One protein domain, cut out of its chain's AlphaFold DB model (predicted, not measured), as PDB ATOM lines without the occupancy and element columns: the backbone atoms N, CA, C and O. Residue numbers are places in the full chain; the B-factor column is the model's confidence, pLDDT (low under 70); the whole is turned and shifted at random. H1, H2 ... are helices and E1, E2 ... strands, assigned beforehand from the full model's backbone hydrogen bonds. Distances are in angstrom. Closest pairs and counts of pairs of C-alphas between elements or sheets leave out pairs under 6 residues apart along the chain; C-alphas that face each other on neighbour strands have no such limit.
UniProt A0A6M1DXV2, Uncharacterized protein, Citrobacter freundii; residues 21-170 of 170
ATOM      1  N   ARG A  21       9.264 -20.881  -7.848       89.00
ATOM      2  CA  ARG A  21       9.599 -21.063  -9.265       89.00
ATOM      3  C   ARG A  21      10.666 -20.081  -9.741       89.00
ATOM      4  O   ARG A  21      11.560 -20.476 -10.482       89.00
ATOM      5  N   GLU A  22      10.567 -18.811  -9.360       87.12
ATOM      6  CA  GLU A  22      11.588 -17.821  -9.721       87.12
ATOM      7  C   GLU A  22      12.907 -18.137  -9.018       87.12
ATOM      8  O   GLU A  22      13.948 -18.125  -9.664       87.12
ATOM      9  N   PHE A  23      12.857 -18.560  -7.752       90.38
ATOM     10  CA  PHE A  23      14.034 -19.050  -7.032       90.38
ATOM     11  C   PHE A  23      14.711 -20.223  -7.740       90.38
ATOM     12  O   PHE A  23      15.926 -20.216  -7.923       90.38
ATOM     13  N   ALA A  24      13.935 -21.212  -8.191       93.25
ATOM     14  CA  ALA A  24      14.465 -22.333  -8.956       93.25
ATOM     15  C   ALA A  24      15.125 -21.873 -10.264       93.25
ATOM     16  O   ALA A  24      16.204 -22.355 -10.604       93.25
ATOM     17  N   ASN A  25      14.514 -20.929 -10.986       91.38
ATOM     18  CA  ASN A  25      15.081 -20.391 -12.224       91.38
ATOM     19  C   ASN A  25      16.409 -19.665 -11.977       91.38
ATOM     20  O   ASN A  25      17.391 -19.952 -12.654       91.38
ATOM     21  N   GLU A  26      16.461 -18.787 -10.979       90.44
ATOM     22  CA  GLU A  26      17.690 -18.079 -10.612       90.44
ATOM     23  C   GLU A  26      18.794 -19.053 -10.168       90.44
ATOM     24  O   GLU A  26      19.953 -18.921 -10.560       90.44
ATOM     25  N   LEU A  27      18.452 -20.097  -9.404       93.06
ATOM     26  CA  LEU A  27      19.408 -21.142  -9.028       93.06
ATOM     27  C   LEU A  27      19.960 -21.895 -10.245       93.06
ATOM     28  O   LEU A  27      21.160 -22.172 -10.290       93.06
ATOM     29  N   LYS A  28      19.118 -22.211 -11.238       92.44
ATOM     30  CA  LYS A  28      19.553 -22.855 -12.491       92.44
ATOM     31  C   LYS A  28      20.517 -21.964 -13.277       92.44
ATOM     32  O   LYS A  28      21.477 -22.487 -13.836       92.44
ATOM     33  N   GLU A  29      20.299 -20.651 -13.279       91.06
ATOM     34  CA  GLU A  29      21.189 -19.671 -13.917       91.06
ATOM     35  C   GLU A  29      22.522 -19.505 -13.170       91.06
ATOM     36  O   GLU A  29      23.575 -19.362 -13.794       91.06
ATOM     37  N   ILE A  30      22.500 -19.547 -11.835       91.81
ATOM     38  CA  ILE A  30      23.701 -19.406 -10.999       91.81
ATOM     39  C   ILE A  30      24.574 -20.655 -11.056       91.81
ATOM     40  O   ILE A  30      25.793 -20.533 -11.121       91.81
ATOM     41  N   LEU A  31      23.986 -21.852 -11.032       91.62
ATOM     42  CA  LEU A  31      24.715 -23.116 -10.926       91.62
ATOM     43  C   LEU A  31      25.896 -23.270 -11.912       91.62
ATOM     44  O   LEU A  31      26.986 -23.605 -11.448       91.62
ATOM     45  N   PRO A  32      25.762 -23.023 -13.230       89.88
ATOM     46  CA  PRO A  32      26.895 -23.132 -14.151       89.88
ATOM     47  C   PRO A  32      27.941 -22.019 -13.979       89.88
ATOM     48  O   PRO A  32      29.078 -22.201 -14.404       89.88
ATOM     49  N   LYS A  33      27.575 -20.880 -13.378       90.88
ATOM     50  CA  LYS A  33      28.456 -19.718 -13.164       90.88
ATOM     51  C   LYS A  33      29.228 -19.836 -11.850       90.88
ATOM     52  O   LYS A  33      30.423 -19.566 -11.792       90.88
ATOM     53  N   SER A  34      28.540 -20.261 -10.794       90.69
ATOM     54  CA  SER A  34      29.076 -20.413  -9.447       90.69
ATOM     55  C   SER A  34      28.347 -21.532  -8.700       90.69
ATOM     56  O   SER A  34      27.367 -21.289  -7.986       90.69
ATOM     57  N   PRO A  35      28.849 -22.777  -8.792       89.56
ATOM     58  CA  PRO A  35      28.321 -23.888  -8.005       89.56
ATOM     59  C   PRO A  35      28.385 -23.628  -6.494       89.56
ATOM     60  O   PRO A  35      27.520 -24.070  -5.742       89.56
ATOM     61  N   LYS A  36      29.377 -22.847  -6.045       87.38
ATOM     62  CA  LYS A  36      29.506 -22.412  -4.648       87.38
ATOM     63  C   LYS A  36      28.378 -21.467  -4.230       87.38
ATOM     64  O   LYS A  36      27.820 -21.629  -3.149       87.38
ATOM     65  N   ALA A  37      28.017 -20.495  -5.069       89.06
ATOM     66  CA  ALA A  37      26.879 -19.629  -4.781       89.06
ATOM     67  C   ALA A  37      25.563 -20.411  -4.786       89.06
ATOM     68  O   ALA A  37      24.728 -20.193  -3.913       89.06
ATOM     69  N   PHE A  38      25.400 -21.356  -5.714       91.38
ATOM     70  CA  PHE A  38      24.236 -22.240  -5.758       91.38
ATOM     71  C   PHE A  38      24.036 -23.000  -4.437       91.38
ATOM     72  O   PHE A  38      22.957 -22.933  -3.841       91.38
ATOM     73  N   THR A  39      25.075 -23.676  -3.931       87.81
ATOM     74  CA  THR A  39      24.976 -24.418  -2.661       87.81
ATOM     75  C   THR A  39      24.738 -23.485  -1.478       87.81
ATOM     76  O   THR A  39      23.952 -23.805  -0.583       87.81
ATOM     77  N   TYR A  40      25.357 -22.304  -1.488       86.81
ATOM     78  CA  TYR A  40      25.139 -21.294  -0.461       86.81
ATOM     79  C   TYR A  40      23.698 -20.759  -0.450       86.81
ATOM     80  O   TYR A  40      23.101 -20.658   0.620       86.81
ATOM     81  N   MET A  41      23.096 -20.486  -1.612       89.81
ATOM     82  CA  MET A  41      21.697 -20.051  -1.706       89.81
ATOM     83  C   MET A  41      20.730 -21.110  -1.163       89.81
ATOM     84  O   MET A  41      19.830 -20.776  -0.394       89.81
ATOM     85  N   LEU A  42      20.938 -22.390  -1.497       89.25
ATOM     86  CA  LEU A  42      20.139 -23.483  -0.932       89.25
ATOM     87  C   LEU A  42      20.290 -23.555   0.591       89.25
ATOM     88  O   LEU A  42      19.297 -23.667   1.308       89.25
ATOM     89  N   LYS A  43      21.518 -23.418   1.105       86.88
ATOM     90  CA  LYS A  43      21.769 -23.352   2.549       86.88
ATOM     91  C   LYS A  43      21.015 -22.193   3.207       86.88
ATOM     92  O   LYS A  43      20.420 -22.392   4.262       86.88
ATOM     93  N   LEU A  44      21.013 -21.005   2.599       85.44
ATOM     94  CA  LEU A  44      20.264 -19.848   3.100       85.44
ATOM     95  C   LEU A  44      18.750 -20.091   3.115       85.44
ATOM     96  O   LEU A  44      18.081 -19.672   4.063       85.44
ATOM     97  N   ALA A  45      18.216 -20.782   2.105       87.06
ATOM     98  CA  ALA A  45      16.807 -21.156   2.057       87.06
ATOM     99  C   ALA A  45      16.441 -22.078   3.233       87.06
ATOM    100  O   ALA A  45      15.542 -21.745   3.997       87.06
ATOM    101  N   PHE A  46      17.217 -23.141   3.483       84.19
ATOM    102  CA  PHE A  46      17.017 -24.022   4.649       84.19
ATOM    103  C   PHE A  46      17.239 -23.323   6.005       84.19
ATOM    104  O   PHE A  46      16.800 -23.811   7.043       84.19
ATOM    105  N   GLN A  47      17.923 -22.178   6.019       83.06
ATOM    106  CA  GLN A  47      18.111 -21.338   7.206       83.06
ATOM    107  C   GLN A  47      17.013 -20.274   7.377       83.06
ATOM    108  O   GLN A  47      17.158 -19.396   8.229       83.06
ATOM    109  N   ASN A  48      15.928 -20.337   6.596       76.94
ATOM    110  CA  ASN A  48      14.812 -19.384   6.600       76.94
ATOM    111  C   ASN A  48      15.220 -17.938   6.262       76.94
ATOM    112  O   ASN A  48      14.556 -16.987   6.674       76.94
ATOM    113  N   THR A  49      16.327 -17.745   5.533       77.75
ATOM    114  CA  THR A  49      16.718 -16.407   5.040       77.75
ATOM    115  C   THR A  49      15.801 -15.964   3.902       77.75
ATOM    116  O   THR A  49      15.444 -14.792   3.804       77.75
ATOM    117  N   PHE A  50      15.392 -16.920   3.068       79.19
ATOM    118  CA  PHE A  50      14.277 -16.760   2.147       79.19
ATOM    119  C   PHE A  50      13.010 -17.296   2.836       79.19
ATOM    120  O   PHE A  50      13.097 -18.334   3.494       79.19
ATOM    121  N   PRO A  51      11.850 -16.622   2.721       82.62
ATOM    122  CA  PRO A  51      10.595 -17.020   3.360       82.62
ATOM    123  C   PRO A  51       9.931 -18.212   2.644       82.62
ATOM    124  O   PRO A  51       8.759 -18.144   2.289       82.62
ATOM    125  N   PHE A  52      10.687 -19.287   2.415       84.44
ATOM    126  CA  PHE A  52      10.195 -20.552   1.876       84.44
ATOM    127  C   PHE A  52      10.010 -21.570   2.997       84.44
ATOM    128  O   PHE A  52      10.791 -21.632   3.946       84.44
ATOM    129  N   THR A  53       8.980 -22.391   2.864       89.19
ATOM    130  CA  THR A  53       8.807 -23.613   3.647       89.19
ATOM    131  C   THR A  53       9.789 -24.696   3.196       89.19
ATOM    132  O   THR A  53      10.293 -24.673   2.074       89.19
ATOM    133  N   GLU A  54      10.045 -25.681   4.057       89.19
ATOM    134  CA  GLU A  54      10.909 -26.821   3.721       89.19
ATOM    135  C   GLU A  54      10.389 -27.598   2.498       89.19
ATOM    136  O   GLU A  54      11.167 -27.919   1.599       89.19
ATOM    137  N   ASP A  55       9.070 -27.800   2.398       92.50
ATOM    138  CA  ASP A  55       8.424 -28.454   1.251       92.50
ATOM    139  C   ASP A  55       8.646 -27.686  -0.063       92.50
ATOM    140  O   ASP A  55       8.911 -28.285  -1.108       92.50
ATOM    141  N   GLU A  56       8.585 -26.350  -0.030       92.00
ATOM    142  CA  GLU A  56       8.877 -25.519  -1.203       92.00
ATOM    143  C   GLU A  56      10.346 -25.625  -1.616       92.00
ATOM    144  O   GLU A  56      10.640 -25.690  -2.809       92.00
ATOM    145  N   ILE A  57      11.270 -25.691  -0.654       91.81
ATOM    146  CA  ILE A  57      12.700 -25.867  -0.936       91.81
ATOM    147  C   ILE A  57      12.955 -27.244  -1.560       91.81
ATOM    148  O   ILE A  57      13.690 -27.343  -2.543       91.81
ATOM    149  N   HIS A  58      12.317 -28.302  -1.053       91.75
ATOM    150  CA  HIS A  58      12.391 -29.627  -1.669       91.75
ATOM    151  C   HIS A  58      11.824 -29.633  -3.091       91.75
ATOM    152  O   HIS A  58      12.477 -30.147  -3.996       91.75
ATOM    153  N   SER A  59      10.686 -28.973  -3.325       93.31
ATOM    154  CA  SER A  59      10.128 -28.837  -4.674       93.31
ATOM    155  C   SER A  59      11.067 -28.094  -5.632       93.31
ATOM    156  O   SER A  59      11.103 -28.421  -6.818       93.31
ATOM    157  N   VAL A  60      11.819 -27.100  -5.148       93.62
ATOM    158  CA  VAL A  60      12.845 -26.396  -5.935       93.62
ATOM    159  C   VAL A  60      13.984 -27.342  -6.313       93.62
ATOM    160  O   VAL A  60      14.414 -27.360  -7.466       93.62
ATOM    161  N   ILE A  61      14.462 -28.150  -5.362       90.88
ATOM    162  CA  ILE A  61      15.517 -29.143  -5.605       90.88
ATOM    163  C   ILE A  61      15.056 -30.172  -6.640       90.88
ATOM    164  O   ILE A  61      15.807 -30.465  -7.573       90.88
ATOM    165  N   ASP A  62      13.829 -30.675  -6.516       90.69
ATOM    166  CA  ASP A  62      13.253 -31.634  -7.458       90.69
ATOM    167  C   ASP A  62      13.151 -31.041  -8.872       90.69
ATOM    168  O   ASP A  62      13.556 -31.678  -9.847       90.69
ATOM    169  N   ASP A  63      12.690 -29.794  -8.999       92.62
ATOM    170  CA  ASP A  63      12.615 -29.092 -10.286       92.62
ATOM    171  C   ASP A  63      14.001 -28.922 -10.941       92.62
ATOM    172  O   ASP A  63      14.170 -29.127 -12.150       92.62
ATOM    173  N   ILE A  64      15.031 -28.605 -10.151       90.38
ATOM    174  CA  ILE A  64      16.419 -28.527 -10.629       90.38
ATOM    175  C   ILE A  64      16.925 -29.906 -11.066       90.38
ATOM    176  O   ILE A  64      17.505 -30.024 -12.147       90.38
ATOM    177  N   ALA A  65      16.678 -30.949 -10.270       87.25
ATOM    178  CA  ALA A  65      17.129 -32.312 -10.546       87.25
ATOM    179  C   ALA A  65      16.487 -32.911 -11.809       87.25
ATOM    180  O   ALA A  65      17.135 -33.669 -12.528       87.25
ATOM    181  N   VAL A  66      15.239 -32.545 -12.112       89.19
ATOM    182  CA  VAL A  66      14.573 -32.917 -13.372       89.19
ATOM    183  C   VAL A  66      15.155 -32.148 -14.561       89.19
ATOM    184  O   VAL A  66      15.253 -32.687 -15.663       89.19
ATOM    185  N   SER A  67      15.547 -30.890 -14.349       88.50
ATOM    186  CA  SER A  67      16.012 -30.001 -15.418       88.50
ATOM    187  C   SER A  67      17.480 -30.216 -15.803       88.50
ATOM    188  O   SER A  67      17.868 -29.909 -16.930       88.50
ATOM    189  N   ILE A  68      18.311 -30.712 -14.882       87.25
ATOM    190  CA  ILE A  68      19.764 -30.821 -15.057       87.25
ATOM    191  C   ILE A  68      20.193 -32.278 -14.865       87.25
ATOM    192  O   ILE A  68      19.956 -32.843 -13.797       87.25
ATOM    193  N   PRO A  69      20.871 -32.901 -15.850       87.75
ATOM    194  CA  PRO A  69      21.321 -34.283 -15.726       87.75
ATOM    195  C   PRO A  69      22.170 -34.511 -14.471       87.75
ATOM    196  O   PRO A  69      23.082 -33.735 -14.180       87.75
ATOM    197  N   THR A  70      21.938 -35.624 -13.770       83.94
ATOM    198  CA  THR A  70      22.651 -35.971 -12.528       83.94
ATOM    199  C   THR A  70      24.171 -35.960 -12.688       83.94
ATOM    200  O   THR A  70      24.880 -35.501 -11.799       83.94
ATOM    201  N   THR A  71      24.684 -36.405 -13.836       85.62
ATOM    202  CA  THR A  71      26.122 -36.368 -14.144       85.62
ATOM    203  C   THR A  71      26.669 -34.943 -14.182       85.62
ATOM    204  O   THR A  71      27.774 -34.703 -13.706       85.62
ATOM    205  N   LYS A  72      25.885 -33.983 -14.690       85.81
ATOM    206  CA  LYS A  72      26.275 -32.573 -14.724       85.81
ATOM    207  C   LYS A  72      26.225 -31.939 -13.336       85.81
ATOM    208  O   LYS A  72      27.105 -31.156 -12.999       85.81
ATOM    209  N   LEU A  73      25.242 -32.311 -12.515       84.19
ATOM    210  CA  LEU A  73      25.188 -31.892 -11.110       84.19
ATOM    211  C   LEU A  73      26.406 -32.399 -10.329       84.19
ATOM    212  O   LEU A  73      27.022 -31.630  -9.600       84.19
ATOM    213  N   GLN A  74      26.792 -33.663 -10.520       83.62
ATOM    214  CA  GLN A  74      27.988 -34.239  -9.893       83.62
ATOM    215  C   GLN A  74      29.275 -33.528 -10.328       83.62
ATOM    216  O   GLN A  74      30.124 -33.249  -9.488       83.62
ATOM    217  N   GLU A  75      29.404 -33.208 -11.619       85.62
ATOM    218  CA  GLU A  75      30.541 -32.452 -12.155       85.62
ATOM    219  C   GLU A  75      30.651 -31.059 -11.519       85.62
ATOM    220  O   GLU A  75      31.734 -30.644 -11.118       85.62
ATOM    221  N   LEU A  76      29.532 -30.337 -11.408       83.88
ATOM    222  CA  LEU A  76      29.521 -28.954 -10.926       83.88
ATOM    223  C   LEU A  76      29.683 -28.847  -9.403       83.88
ATOM    224  O   LEU A  76      30.257 -27.874  -8.921       83.88
ATOM    225  N   LEU A  77      29.189 -29.825  -8.638       82.25
ATOM    226  CA  LEU A  77      29.121 -29.759  -7.171       82.25
ATOM    227  C   LEU A  77      30.262 -30.494  -6.447       82.25
ATOM    228  O   LEU A  77      30.270 -30.523  -5.220       82.25
ATOM    229  N   GLY A  78      31.212 -31.087  -7.176       70.44
ATOM    230  CA  GLY A  78      32.233 -31.977  -6.610       70.44
ATOM    231  C   GLY A  78      33.166 -31.364  -5.552       70.44
ATOM    232  O   GLY A  78      33.619 -32.103  -4.688       70.44
ATOM    233  N   ASP A  79      33.405 -30.044  -5.576       63.69
ATOM    234  CA  ASP A  79      34.420 -29.361  -4.744       63.69
ATOM    235  C   ASP A  79      33.936 -28.001  -4.180       63.69
ATOM    236  O   ASP A  79      34.573 -26.952  -4.339       63.69
ATOM    237  N   THR A  80      32.769 -27.963  -3.528       63.06
ATOM    238  CA  THR A  80      32.306 -26.728  -2.863       63.06
ATOM    239  C   THR A  80      32.706 -26.682  -1.387       63.06
ATOM    240  O   THR A  80      31.991 -27.206  -0.534       63.06
ATOM    241  N   ASP A  81      33.810 -25.997  -1.075       58.88
ATOM    242  CA  ASP A  81      34.161 -25.608   0.299       58.88
ATOM    243  C   ASP A  81      33.295 -24.446   0.817       58.88
ATOM    244  O   ASP A  81      32.814 -23.602   0.051       58.88
ATOM    245  N   ALA A  82      33.135 -24.374   2.142       54.62
ATOM    246  CA  ALA A  82      32.483 -23.252   2.813       54.62
ATOM    247  C   ALA A  82      33.407 -22.020   2.831       54.62
ATOM    248  O   ALA A  82      34.493 -22.076   3.404       54.62
ATOM    249  N   ALA A  83      32.972 -20.909   2.234       54.62
ATOM    250  CA  ALA A  83      33.708 -19.646   2.228       54.62
ATOM    251  C   ALA A  83      33.273 -18.712   3.371       54.62
ATOM    252  O   ALA A  83      32.170 -18.822   3.919       54.62
ATOM    253  N   GLU A  84      34.166 -17.787   3.722       60.06
ATOM    254  CA  GLU A  84      33.908 -16.712   4.678       60.06
ATOM    255  C   GLU A  84      32.922 -15.687   4.100       60.06
ATOM    256  O   GLU A  84      32.989 -15.325   2.929       60.06
ATOM    257  N   THR A  85      31.992 -15.205   4.926       68.06
ATOM    258  CA  THR A  85      30.997 -14.202   4.518       68.06
ATOM    259  C   THR A  85      31.470 -12.783   4.817       68.06
ATOM    260  O   THR A  85      32.000 -12.523   5.898       68.06
ATOM    261  N   VAL A  86      31.166 -11.843   3.925       71.19
ATOM    262  CA  VAL A  86      31.387 -10.403   4.103       71.19
ATOM    263  C   VAL A  86      30.347  -9.811   5.062       71.19
ATOM    264  O   VAL A  86      29.154 -10.132   5.014       71.19
ATOM    265  N   ASN A  87      30.795  -8.920   5.949       69.31
ATOM    266  CA  ASN A  87      29.940  -8.307   6.959       69.31
ATOM    267  C   ASN A  87      29.119  -7.134   6.388       69.31
ATOM    268  O   ASN A  87      29.509  -5.972   6.479       69.31
ATOM    269  N   ILE A  88      27.961  -7.447   5.812       69.06
ATOM    270  CA  ILE A  88      26.965  -6.459   5.380       69.06
ATOM    271  C   ILE A  88      25.973  -6.224   6.519       69.06
ATOM    272  O   ILE A  88      25.351  -7.170   7.008       69.06
ATOM    273  N   THR A  89      25.832  -4.966   6.942       69.94
ATOM    274  CA  THR A  89      25.115  -4.588   8.176       69.94
ATOM    275  C   THR A  89      24.011  -3.556   7.964       69.94
ATOM    276  O   THR A  89      23.361  -3.159   8.930       69.94
ATOM    277  N   LYS A  90      23.796  -3.099   6.725       71.19
ATOM    278  CA  LYS A  90      22.755  -2.127   6.380       71.19
ATOM    279  C   LYS A  90      21.983  -2.547   5.127       71.19
ATOM    280  O   LYS A  90      22.520  -3.289   4.303       71.19
ATOM    281  N   PRO A  91      20.739  -2.059   4.961       67.94
ATOM    282  CA  PRO A  91      19.977  -2.262   3.737       67.94
ATOM    283  C   PRO A  91      20.687  -1.681   2.502       67.94
ATOM    284  O   PRO A  91      21.389  -0.674   2.623       67.94
ATOM    285  N   PRO A  92      20.483  -2.283   1.321       79.12
ATOM    286  CA  PRO A  92      21.048  -1.830   0.062       79.12
ATOM    287  C   PRO A  92      20.344  -0.576  -0.447       79.12
ATOM    288  O   PRO A  92      19.140  -0.390  -0.261       79.12
ATOM    289  N   LEU A  93      21.099   0.243  -1.166       81.56
ATOM    290  CA  LEU A  93      20.584   1.304  -2.015       81.56
ATOM    291  C   LEU A  93      20.521   0.775  -3.449       81.56
ATOM    292  O   LEU A  93      21.541   0.383  -4.011       81.56
ATOM    293  N   ILE A  94      19.323   0.740  -4.028       79.88
ATOM    294  CA  ILE A  94      19.095   0.268  -5.397       79.88
ATOM    295  C   ILE A  94      18.971   1.492  -6.304       79.88
ATOM    296  O   ILE A  94      18.155   2.378  -6.037       79.88
ATOM    297  N   ALA A  95      19.794   1.561  -7.350       78.44
ATOM    298  CA  ALA A  95      19.715   2.632  -8.333       78.44
ATOM    299  C   ALA A  95      18.364   2.609  -9.071       78.44
ATOM    300  O   ALA A  95      17.763   1.555  -9.282       78.44
ATOM    301  N   THR A  96      17.861   3.780  -9.462       75.69
ATOM    302  CA  THR A  96      16.477   3.921  -9.961       75.69
ATOM    303  C   THR A  96      16.253   3.149 -11.263       75.69
ATOM    304  O   THR A  96      15.189   2.577 -11.477       75.69
ATOM    305  N   GLU A  97      17.270   3.090 -12.114       73.81
ATOM    306  CA  GLU A  97      17.295   2.361 -13.379       73.81
ATOM    307  C   GLU A  97      17.098   0.848 -13.220       73.81
ATOM    308  O   GLU A  97      16.557   0.213 -14.122       73.81
ATOM    309  N   LEU A  98      17.451   0.268 -12.067       71.44
ATOM    310  CA  LEU A  98      17.238  -1.155 -11.794       71.44
ATOM    311  C   LEU A  98      15.779  -1.492 -11.505       71.44
ATOM    312  O   LEU A  98      15.385  -2.642 -11.674       71.44
ATOM    313  N   HIS A  99      14.954  -0.511 -11.117       71.75
ATOM    314  CA  HIS A  99      13.556  -0.755 -10.753       71.75
ATOM    315  C   HIS A  99      12.731  -1.350 -11.903       71.75
ATOM    316  O   HIS A  99      11.767  -2.066 -11.650       71.75
ATOM    317  N   SER A 100      13.109  -1.082 -13.157       68.19
ATOM    318  CA  SER A 100      12.447  -1.638 -14.345       68.19
ATOM    319  C   SER A 100      12.842  -3.085 -14.664       68.19
ATOM    320  O   SER A 100      12.176  -3.710 -15.483       68.19
ATOM    321  N   TYR A 101      13.892  -3.605 -14.027       66.44
ATOM    322  CA  TYR A 101      14.416  -4.962 -14.229       66.44
ATOM    323  C   TYR A 101      14.187  -5.872 -13.020       66.44
ATOM    324  O   TYR A 101      14.549  -7.048 -13.061       66.44
ATOM    325  N   LEU A 102      13.586  -5.337 -11.951       66.75
ATOM    326  CA  LEU A 102      13.141  -6.135 -10.820       66.75
ATOM    327  C   LEU A 102      12.082  -7.120 -11.312       66.75
ATOM    328  O   LEU A 102      11.069  -6.728 -11.896       66.75
ATOM    329  N   ASP A 103      12.320  -8.400 -11.056       66.38
ATOM    330  CA  ASP A 103      11.268  -9.397 -11.121       66.38
ATOM    331  C   ASP A 103      10.132  -9.012 -10.158       66.38
ATOM    332  O   ASP A 103      10.322  -8.244  -9.208       66.38
ATOM    333  N   VAL A 104       8.928  -9.533 -10.409       64.75
ATOM    334  CA  VAL A 104       7.713  -9.141  -9.673       64.75
ATOM    335  C   VAL A 104       7.866  -9.365  -8.168       64.75
ATOM    336  O   VAL A 104       7.201  -8.692  -7.387       64.75
ATOM    337  N   HIS A 105       8.742 -10.272  -7.744       66.19
ATOM    338  CA  HIS A 105       8.964 -10.570  -6.338       66.19
ATOM    339  C   HIS A 105      10.328 -10.086  -5.812       66.19
ATOM    340  O   HIS A 105      10.590 -10.211  -4.620       66.19
ATOM    341  N   GLY A 106      11.167  -9.469  -6.650       76.38
ATOM    342  CA  GLY A 106      12.483  -8.930  -6.291       76.38
ATOM    343  C   GLY A 106      13.531  -9.984  -5.909       76.38
ATOM    344  O   GLY A 106      14.536  -9.646  -5.271       76.38
ATOM    345  N   ILE A 107      13.305 -11.254  -6.249       81.75
ATOM    346  CA  ILE A 107      14.168 -12.359  -5.845       81.75
ATOM    347  C   ILE A 107      15.529 -12.321  -6.538       81.75
ATOM    348  O   ILE A 107      16.531 -12.650  -5.902       81.75
ATOM    349  N   GLY A 108      15.596 -11.847  -7.787       82.88
ATOM    350  CA  GLY A 108      16.858 -11.747  -8.523       82.88
ATOM    351  C   GLY A 108      17.848 -10.852  -7.777       82.88
ATOM    352  O   GLY A 108      18.971 -11.257  -7.474       82.88
ATOM    353  N   ILE A 109      17.396  -9.672  -7.338       82.94
ATOM    354  CA  ILE A 109      18.216  -8.761  -6.524       82.94
ATOM    355  C   ILE A 109      18.577  -9.367  -5.168       82.94
ATOM    356  O   ILE A 109      19.726  -9.242  -4.735       82.94
ATOM    357  N   ALA A 110      17.635 -10.036  -4.498       83.62
ATOM    358  CA  ALA A 110      17.921 -10.700  -3.228       83.62
ATOM    359  C   ALA A 110      19.042 -11.743  -3.377       83.62
ATOM    360  O   ALA A 110      19.915 -11.847  -2.510       83.62
ATOM    361  N   MET A 111      19.066 -12.470  -4.497       87.88
ATOM    362  CA  MET A 111      20.096 -13.459  -4.797       87.88
ATOM    363  C   MET A 111      21.436 -12.820  -5.153       87.88
ATOM    364  O   MET A 111      22.456 -13.247  -4.612       87.88
ATOM    365  N   LEU A 112      21.467 -11.756  -5.963       90.56
ATOM    366  CA  LEU A 112      22.711 -11.024  -6.234       90.56
ATOM    367  C   LEU A 112      23.325 -10.440  -4.950       90.56
ATOM    368  O   LEU A 112      24.533 -10.523  -4.743       90.56
ATOM    369  N   LEU A 113      22.501  -9.919  -4.038       88.62
ATOM    370  CA  LEU A 113      22.967  -9.431  -2.737       88.62
ATOM    371  C   LEU A 113      23.496 -10.548  -1.843       88.62
ATOM    372  O   LEU A 113      24.510 -10.370  -1.166       88.62
ATOM    373  N   ALA A 114      22.826 -11.699  -1.822       87.38
ATOM    374  CA  ALA A 114      23.297 -12.851  -1.068       87.38
ATOM    375  C   ALA A 114      24.639 -13.370  -1.615       87.38
ATOM    376  O   ALA A 114      25.521 -13.726  -0.834       87.38
ATOM    377  N   ARG A 115      24.832 -13.337  -2.940       91.31
ATOM    378  CA  ARG A 115      26.107 -13.651  -3.604       91.31
ATOM    379  C   ARG A 115      27.197 -12.645  -3.246       91.31
ATOM    380  O   ARG A 115      28.279 -13.059  -2.834       91.31
ATOM    381  N   HIS A 116      26.884 -11.350  -3.281       92.00
ATOM    382  CA  HIS A 116      27.805 -10.297  -2.859       92.00
ATOM    383  C   HIS A 116      28.228 -10.501  -1.398       92.00
ATOM    384  O   HIS A 116      29.414 -10.551  -1.088       92.00
ATOM    385  N   LYS A 117      27.272 -10.750  -0.496       87.06
ATOM    386  CA  LYS A 117      27.549 -11.057   0.916       87.06
ATOM    387  C   LYS A 117      28.437 -12.290   1.098       87.06
ATOM    388  O   LYS A 117      29.205 -12.352   2.053       87.06
ATOM    389  N   TYR A 118      28.334 -13.274   0.213       86.12
ATOM    390  CA  TYR A 118      29.175 -14.469   0.237       86.12
ATOM    391  C   TYR A 118      30.571 -14.251  -0.364       86.12
ATOM    392  O   TYR A 118      31.381 -15.171  -0.361       86.12
ATOM    393  N   GLY A 119      30.866 -13.062  -0.896       88.00
ATOM    394  CA  GLY A 119      32.123 -12.825  -1.599       88.00
ATOM    395  C   GLY A 119      32.205 -13.564  -2.936       88.00
ATOM    396  O   GLY A 119      33.299 -13.899  -3.380       88.00
ATOM    397  N   ASP A 120      31.069 -13.872  -3.571       91.44
ATOM    398  CA  ASP A 120      31.064 -14.574  -4.854       91.44
ATOM    399  C   ASP A 120      31.553 -13.654  -5.982       91.44
ATOM    400  O   ASP A 120      30.822 -12.776  -6.440       91.44
ATOM    401  N   LEU A 121      32.788 -13.887  -6.427       93.12
ATOM    402  CA  LEU A 121      33.483 -13.140  -7.482       93.12
ATOM    403  C   LEU A 121      33.457 -13.849  -8.847       93.12
ATOM    404  O   LEU A 121      34.150 -13.434  -9.769       93.12
ATOM    405  N   SER A 122      32.671 -14.920  -8.980       92.75
ATOM    406  CA  SER A 122      32.623 -15.794 -10.169       92.75
ATOM    407  C   SER A 122      32.388 -15.088 -11.507       92.75
ATOM    408  O   SER A 122      32.843 -15.579 -12.537       92.75
ATOM    409  N   GLU A 123      31.681 -13.960 -11.501       95.19
ATOM    410  CA  GLU A 123      31.356 -13.175 -12.700       95.19
ATOM    411  C   GLU A 123      32.069 -11.815 -12.743       95.19
ATOM    412  O   GLU A 123      31.886 -11.057 -13.690       95.19
ATOM    413  N   THR A 124      32.884 -11.503 -11.734       95.56
ATOM    414  CA  THR A 124      33.593 -10.221 -11.625       95.56
ATOM    415  C   THR A 124      34.875 -10.243 -12.452       95.56
ATOM    416  O   THR A 124      35.573 -11.261 -12.468       95.56
ATOM    417  N   ASP A 125      35.211  -9.130 -13.123       94.69
ATOM    418  CA  ASP A 125      36.477  -9.033 -13.863       94.69
ATOM    419  C   ASP A 125      37.671  -9.422 -12.982       94.69
ATOM    420  O   ASP A 125      37.728  -9.112 -11.792       94.69
ATOM    421  N   ARG A 126      38.672 -10.078 -13.576       94.06
ATOM    422  CA  ARG A 126      39.811 -10.635 -12.839       94.06
ATOM    423  C   ARG A 126      40.587  -9.584 -12.042       94.06
ATOM    424  O   ARG A 126      41.064  -9.898 -10.951       94.06
ATOM    425  N   ASN A 127      40.751  -8.372 -12.575       96.00
ATOM    426  CA  ASN A 127      41.468  -7.315 -11.863       96.00
ATOM    427  C   ASN A 127      40.638  -6.824 -10.676       96.00
ATOM    428  O   ASN A 127      41.147  -6.755  -9.559       96.00
ATOM    429  N   GLN A 128      39.344  -6.579 -10.903       96.75
ATOM    430  CA  GLN A 128      38.427  -6.158  -9.848       96.75
ATOM    431  C   GLN A 128      38.264  -7.236  -8.765       96.75
ATOM    432  O   GLN A 128      38.197  -6.908  -7.582       96.75
ATOM    433  N   ALA A 129      38.264  -8.516  -9.141       95.19
ATOM    434  CA  ALA A 129      38.199  -9.635  -8.212       95.19
ATOM    435  C   ALA A 129      39.422  -9.682  -7.289       95.19
ATOM    436  O   ALA A 129      39.261  -9.771  -6.074       95.19
ATOM    437  N   ALA A 130      40.633  -9.530  -7.835       94.12
ATOM    438  CA  ALA A 130      41.857  -9.484  -7.032       94.12
ATOM    439  C   ALA A 130      41.873  -8.289  -6.058       94.12
ATOM    440  O   ALA A 130      42.320  -8.407  -4.913       94.12
ATOM    441  N   GLU A 131      41.362  -7.132  -6.486       95.62
ATOM    442  CA  GLU A 131      41.195  -5.969  -5.610       95.62
ATOM    443  C   GLU A 131      40.179  -6.239  -4.493       95.62
ATOM    444  O   GLU A 131      40.465  -5.984  -3.320       95.62
ATOM    445  N   SER A 132      39.029  -6.816  -4.838       94.81
ATOM    446  CA  SER A 132      37.965  -7.166  -3.899       94.81
ATOM    447  C   SER A 132      38.409  -8.200  -2.864       94.81
ATOM    448  O   SER A 132      38.144  -8.019  -1.676       94.81
ATOM    449  N   GLU A 133      39.161  -9.227  -3.260       92.69
ATOM    450  CA  GLU A 133      39.794 -10.170  -2.326       92.69
ATOM    451  C   GLU A 133      40.744  -9.447  -1.354       92.69
ATOM    452  O   GLU A 133      40.765  -9.723  -0.146       92.69
ATOM    453  N   SER A 134      41.509  -8.462  -1.844       92.06
ATOM    454  CA  SER A 134      42.368  -7.656  -0.975       92.06
ATOM    455  C   SER A 134      41.567  -6.787  -0.001       92.06
ATOM    456  O   SER A 134      41.972  -6.648   1.153       92.06
ATOM    457  N   VAL A 135      40.450  -6.205  -0.438       92.69
ATOM    458  CA  VAL A 135      39.561  -5.400   0.412       92.69
ATOM    459  C   VAL A 135      38.903  -6.261   1.491       92.69
ATOM    460  O   VAL A 135      38.915  -5.874   2.660       92.69
ATOM    461  N   ILE A 136      38.404  -7.452   1.133       89.25
ATOM    462  CA  ILE A 136      37.818  -8.411   2.081       89.25
ATOM    463  C   ILE A 136      38.861  -8.834   3.117       89.25
ATOM    464  O   ILE A 136      38.609  -8.735   4.315       89.25
ATOM    465  N   SER A 137      40.055  -9.253   2.695       88.06
ATOM    466  CA  SER A 137      41.096  -9.709   3.635       88.06
ATOM    467  C   SER A 137      41.552  -8.616   4.606       88.06
ATOM    468  O   SER A 137      41.853  -8.901   5.764       88.06
ATOM    469  N   LYS A 138      41.562  -7.351   4.169       89.00
ATOM    470  CA  LYS A 138      41.886  -6.199   5.024       89.00
ATOM    471  C   LYS A 138      40.684  -5.662   5.807       89.00
ATOM    472  O   LYS A 138      40.878  -4.813   6.675       89.00
ATOM    473  N   GLN A 139      39.469  -6.121   5.498       85.81
ATOM    474  CA  GLN A 139      38.202  -5.634   6.058       85.81
ATOM    475  C   GLN A 139      38.047  -4.102   5.948       85.81
ATOM    476  O   GLN A 139      37.502  -3.447   6.835       85.81
ATOM    477  N   THR A 140      38.572  -3.503   4.874       88.56
ATOM    478  CA  THR A 140      38.558  -2.047   4.671       88.56
ATOM    479  C   THR A 140      38.653  -1.683   3.193       88.56
ATOM    480  O   THR A 140      39.382  -2.327   2.438       88.56
ATOM    481  N   GLY A 141      37.938  -0.629   2.792       92.06
ATOM    482  CA  GLY A 141      37.817  -0.190   1.402       92.06
ATOM    483  C   GLY A 141      36.471  -0.558   0.777       92.06
ATOM    484  O   GLY A 141      35.530  -0.947   1.472       92.06
ATOM    485  N   ILE A 142      36.391  -0.406  -0.547       95.19
ATOM    486  CA  ILE A 142      35.181  -0.662  -1.334       95.19
ATOM    487  C   ILE A 142      35.279  -2.062  -1.931       95.19
ATOM    488  O   ILE A 142      36.135  -2.330  -2.767       95.19
ATOM    489  N   PHE A 143      34.410  -2.955  -1.474       94.88
ATOM    490  CA  PHE A 143      34.278  -4.304  -1.999       94.88
ATOM    491  C   PHE A 143      33.288  -4.295  -3.164       94.88
ATOM    492  O   PHE A 143      32.169  -3.811  -3.001       94.88
ATOM    493  N   ILE A 144      33.695  -4.809  -4.326       96.50
ATOM    494  CA  ILE A 144      32.904  -4.763  -5.560       96.50
ATOM    495  C   ILE A 144      32.716  -6.171  -6.125       96.50
ATOM    496  O   ILE A 144      33.670  -6.944  -6.221       96.50
ATOM    497  N   THR A 145      31.491  -6.484  -6.536       96.62
ATOM    498  CA  THR A 145      31.181  -7.651  -7.365       96.62
ATOM    499  C   THR A 145      30.350  -7.232  -8.567       96.62
ATOM    500  O   THR A 145      29.614  -6.246  -8.521       96.62
ATOM    501  N   GLU A 146      30.445  -8.009  -9.634       96.50
ATOM    502  CA  GLU A 146      29.693  -7.824 -10.873       96.50
ATOM    503  C   GLU A 146      29.007  -9.136 -11.242       96.50
ATOM    504  O   GLU A 146      29.591 -10.210 -11.075       96.50
ATOM    505  N   TYR A 147      27.768  -9.045 -11.728       94.38
ATOM    506  CA  TYR A 147      26.943 -10.194 -12.093       94.38
ATOM    507  C   TYR A 147      26.154  -9.925 -13.370       94.38
ATOM    508  O   TYR A 147      25.647  -8.822 -13.575       94.38
ATOM    509  N   SER A 148      25.985 -10.946 -14.211       89.56
ATOM    510  CA  SER A 148      25.097 -10.855 -15.366       89.56
ATOM    511  C   SER A 148      23.636 -11.035 -14.949       89.56
ATOM    512  O   SER A 148      23.281 -12.047 -14.340       89.56
ATOM    513  N   MET A 149      22.776 -10.090 -15.335       84.69
ATOM    514  CA  MET A 149      21.327 -10.148 -15.121       84.69
ATOM    515  C   MET A 149      20.595  -9.672 -16.378       84.69
ATOM    516  O   MET A 149      20.755  -8.531 -16.800       84.69
ATOM    517  N   GLN A 150      19.791 -10.548 -16.991       79.69
ATOM    518  CA  GLN A 150      18.944 -10.229 -18.157       79.69
ATOM    519  C   GLN A 150      19.678  -9.521 -19.322       79.69
ATOM    520  O   GLN A 150      19.113  -8.672 -20.005       79.69
ATOM    521  N   GLY A 151      20.945  -9.873 -19.564       82.44
ATOM    522  CA  GLY A 151      21.762  -9.276 -20.631       82.44
ATOM    523  C   GLY A 151      22.473  -7.971 -20.254       82.44
ATOM    524  O   GLY A 151      23.197  -7.429 -21.085       82.44
ATOM    525  N   TYR A 152      22.321  -7.506 -19.015       86.19
ATOM    526  CA  TYR A 152      23.074  -6.394 -18.437       86.19
ATOM    527  C   TYR A 152      24.093  -6.895 -17.416       86.19
ATOM    528  O   TYR A 152      24.041  -8.050 -16.978       86.19
ATOM    529  N   VAL A 153      25.001  -6.005 -17.016       90.75
ATOM    530  CA  VAL A 153      25.888  -6.225 -15.877       90.75
ATOM    531  C   VAL A 153      25.396  -5.380 -14.708       90.75
ATOM    532  O   VAL A 153      25.195  -4.173 -14.822       90.75
ATOM    533  N   VAL A 154      25.174  -6.042 -13.579       91.69
ATOM    534  CA  VAL A 154      24.837  -5.414 -12.305       91.69
ATOM    535  C   VAL A 154      26.097  -5.373 -11.464       91.69
ATOM    536  O   VAL A 154      26.685  -6.416 -11.172       91.69
ATOM    537  N   LYS A 155      26.487  -4.176 -11.039       94.94
ATOM    538  CA  LYS A 155      27.574  -3.963 -10.091       94.94
ATOM    539  C   LYS A 155      26.990  -3.776  -8.698       94.94
ATOM    540  O   LYS A 155      26.047  -3.007  -8.505       94.94
ATOM    541  N   ILE A 156      27.574  -4.460  -7.721       94.88
ATOM    542  CA  ILE A 156      27.280  -4.266  -6.304       94.88
ATOM    543  C   ILE A 156      28.554  -3.802  -5.617       94.88
ATOM    544  O   ILE A 156      29.577  -4.481  -5.679       94.88
ATOM    545  N   SER A 157      28.490  -2.651  -4.956       95.31
ATOM    546  CA  SER A 157      29.599  -2.106  -4.178       95.31
ATOM    547  C   SER A 157      29.210  -1.943  -2.713       95.31
ATOM    548  O   SER A 157      28.119  -1.475  -2.401       95.31
ATOM    549  N   THR A 158      30.098  -2.318  -1.797       94.19
ATOM    550  CA  THR A 158      29.926  -2.090  -0.360       94.19
ATOM    551  C   THR A 158      31.201  -1.485   0.201       94.19
ATOM    552  O   THR A 158      32.255  -2.117   0.195       94.19
ATOM    553  N   ASP A 159      31.110  -0.272   0.743       92.12
ATOM    554  CA  ASP A 159      32.154   0.240   1.629       92.12
ATOM    555  C   ASP A 159      32.091  -0.545   2.945       92.12
ATOM    556  O   ASP A 159      31.123  -0.421   3.702       92.12
ATOM    557  N   LEU A 160      33.111  -1.363   3.220       87.81
ATOM    558  CA  LEU A 160      33.132  -2.250   4.389       87.81
ATOM    559  C   LEU A 160      33.141  -1.488   5.724       87.81
ATOM    560  O   LEU A 160      32.756  -2.051   6.747       87.81
ATOM    561  N   SER A 161      33.516  -0.204   5.729       84.81
ATOM    562  CA  SER A 161      33.427   0.647   6.922       84.81
ATOM    563  C   SER A 161      32.001   1.132   7.203       84.81
ATOM    564  O   SER A 161      31.640   1.402   8.351       84.81
ATOM    565  N   LEU A 162      31.170   1.226   6.161       83.62
ATOM    566  CA  LEU A 162      29.795   1.714   6.247       83.62
ATOM    567  C   LEU A 162      28.771   0.579   6.261       83.62
ATOM    568  O   LEU A 162      27.708   0.756   6.863       83.62
ATOM    569  N   GLY A 163      29.075  -0.544   5.608       81.31
ATOM    570  CA  GLY A 163      28.276  -1.770   5.573       81.31
ATOM    571  C   GLY A 163      26.990  -1.702   4.746       81.31
ATOM    572  O   GLY A 163      26.171  -2.615   4.866       81.31
ATOM    573  N   ALA A 164      26.788  -0.636   3.959       84.50
ATOM    574  CA  ALA A 164      25.632  -0.451   3.079       84.50
ATOM    575  C   ALA A 164      25.994  -0.796   1.623       84.50
ATOM    576  O   ALA A 164      26.872  -0.129   1.070       84.50
ATOM    577  N   PRO A 165      25.326  -1.786   1.002       88.75
ATOM    578  CA  PRO A 165      25.508  -2.080  -0.412       88.75
ATOM    579  C   PRO A 165      24.865  -1.013  -1.300       88.75
ATOM    580  O   PRO A 165      23.810  -0.472  -0.972       88.75
ATOM    581  N   ILE A 166      25.451  -0.779  -2.465       90.25
ATOM    582  CA  ILE A 166      24.888   0.002  -3.564       90.25
ATOM    583  C   ILE A 166      24.809  -0.918  -4.778       90.25
ATOM    584  O   ILE A 166      25.792  -1.580  -5.103       90.25
ATOM    585  N   ILE A 167      23.645  -0.970  -5.422       89.94
ATOM    586  CA  ILE A 167      23.379  -1.798  -6.602       89.94
ATOM    587  C   ILE A 167      23.108  -0.875  -7.786       89.94
ATOM    588  O   ILE A 167      22.217  -0.026  -7.705       89.94
ATOM    589  N   GLU A 168      23.844  -1.054  -8.877       89.38
ATOM    590  CA  GLU A 168      23.768  -0.215 -10.079       89.38
ATOM    591  C   GLU A 168      23.973  -1.037 -11.365       89.38
ATOM    592  O   GLU A 168      24.548  -2.127 -11.329       89.38
ATOM    593  N   LEU A 169      23.481  -0.527 -12.499       86.81
ATOM    594  CA  LEU A 169      23.755  -1.085 -13.831       86.81
ATOM    595  C   LEU A 169      25.010  -0.435 -14.413       86.81
ATOM    596  O   LEU A 169      25.207   0.770 -14.237       86.81
ATOM    597  N   ILE A 170      25.821  -1.212 -15.133       84.19
ATOM    598  CA  ILE A 170      27.019  -0.725 -15.837       84.19
ATOM    599  C   ILE A 170      27.058  -1.159 -17.303       84.19
ATOM    600  O   ILE A 170      26.433  -2.189 -17.648       84.19
TER     601      ILE A 170
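This is residues 21 to 170 of the 170 residues of an uncharacterized protein of Citrobacter freundii (UniProt A0A6M1DXV2). Two parts sit side by side: a group of helices, H1, H2 and H3 with H4 at the first residues of H2, and a small three-stranded sheet with H7 beside its edge strand E1. H6 lies between them, over one face of the sheet and touching H1 and H2. Residues 78 to 95 form a long link from the helical part to the E3 edge, and small H5 follows. The printed part has 150 residues, with seven named helices and then three named strands, order E1, E2, E3, antiparallel, in a mixed class. It is compact, with a radius of gyration of the C-alphas of 15.3 A, and spans 42 by 34 by 29 A.

Start at H1, residues 21 to 30, and go on to H2, residues 35 to 46: they form a helical hairpin at a shallow tilt of 27 degrees, closest at the C-alphas of Leu 27 and Phe 38, 5.9 A. H3, residues 54 to 67, touches H1 at a steep tilt of 53 degrees, closest at the C-alphas of Ala 24 and Val 60, 5.3 A. H4, residues 70 to 77, only just touches H2, with 3 pairs of C-alphas within 8 A, closest Pro 35 and Leu 76, 6.0 A. H5, residues 96 to 100, only grazes the sheet. H6, residues 107 to 117, touches H1, closest at the C-alphas of Glu 26 and Gly 108, 6.7 A; its height over the sheet is 8.6 A. H7, residues 126 to 138, stands at the sheet's level; its closest C-alpha pair to E1, residues 142 to 149, is Ser 132 and Phe 143, 5.0 A. E1 and E2, residues 152 to 159, form a hairpin, with N 145 and O 156 at 2.9 A. E2 and E3, residues 165 to 169, form another, with N 155 and O 168 at 2.8 A; the three strands are a meander, each the antiparallel neighbour of the one before. Every O i to N i+4 pair is within hydrogen-bond range in H1, H2, H3, H4, H6 and H7; H5 has 0 of 1, and 1 of 2 O i to N i+3 pairs.

Find C-alpha 21 at (9.599, -21.063, -9.265), where H1 begins. H3 is 20.1 A long, H7 18.5 A, E1 21.7 A and E2 23.0 A. E3 ends at C-alpha 169, (23.755, -1.085, -13.831).

The C-alphas farthest apart, Val 66 and Ser 161, are 43.5 A apart. The printed part has no cut, and H4 to H5 is the long link. Confidence is under 70 at residues 79 to 85, 87 to 89, 91 and 100 to 105.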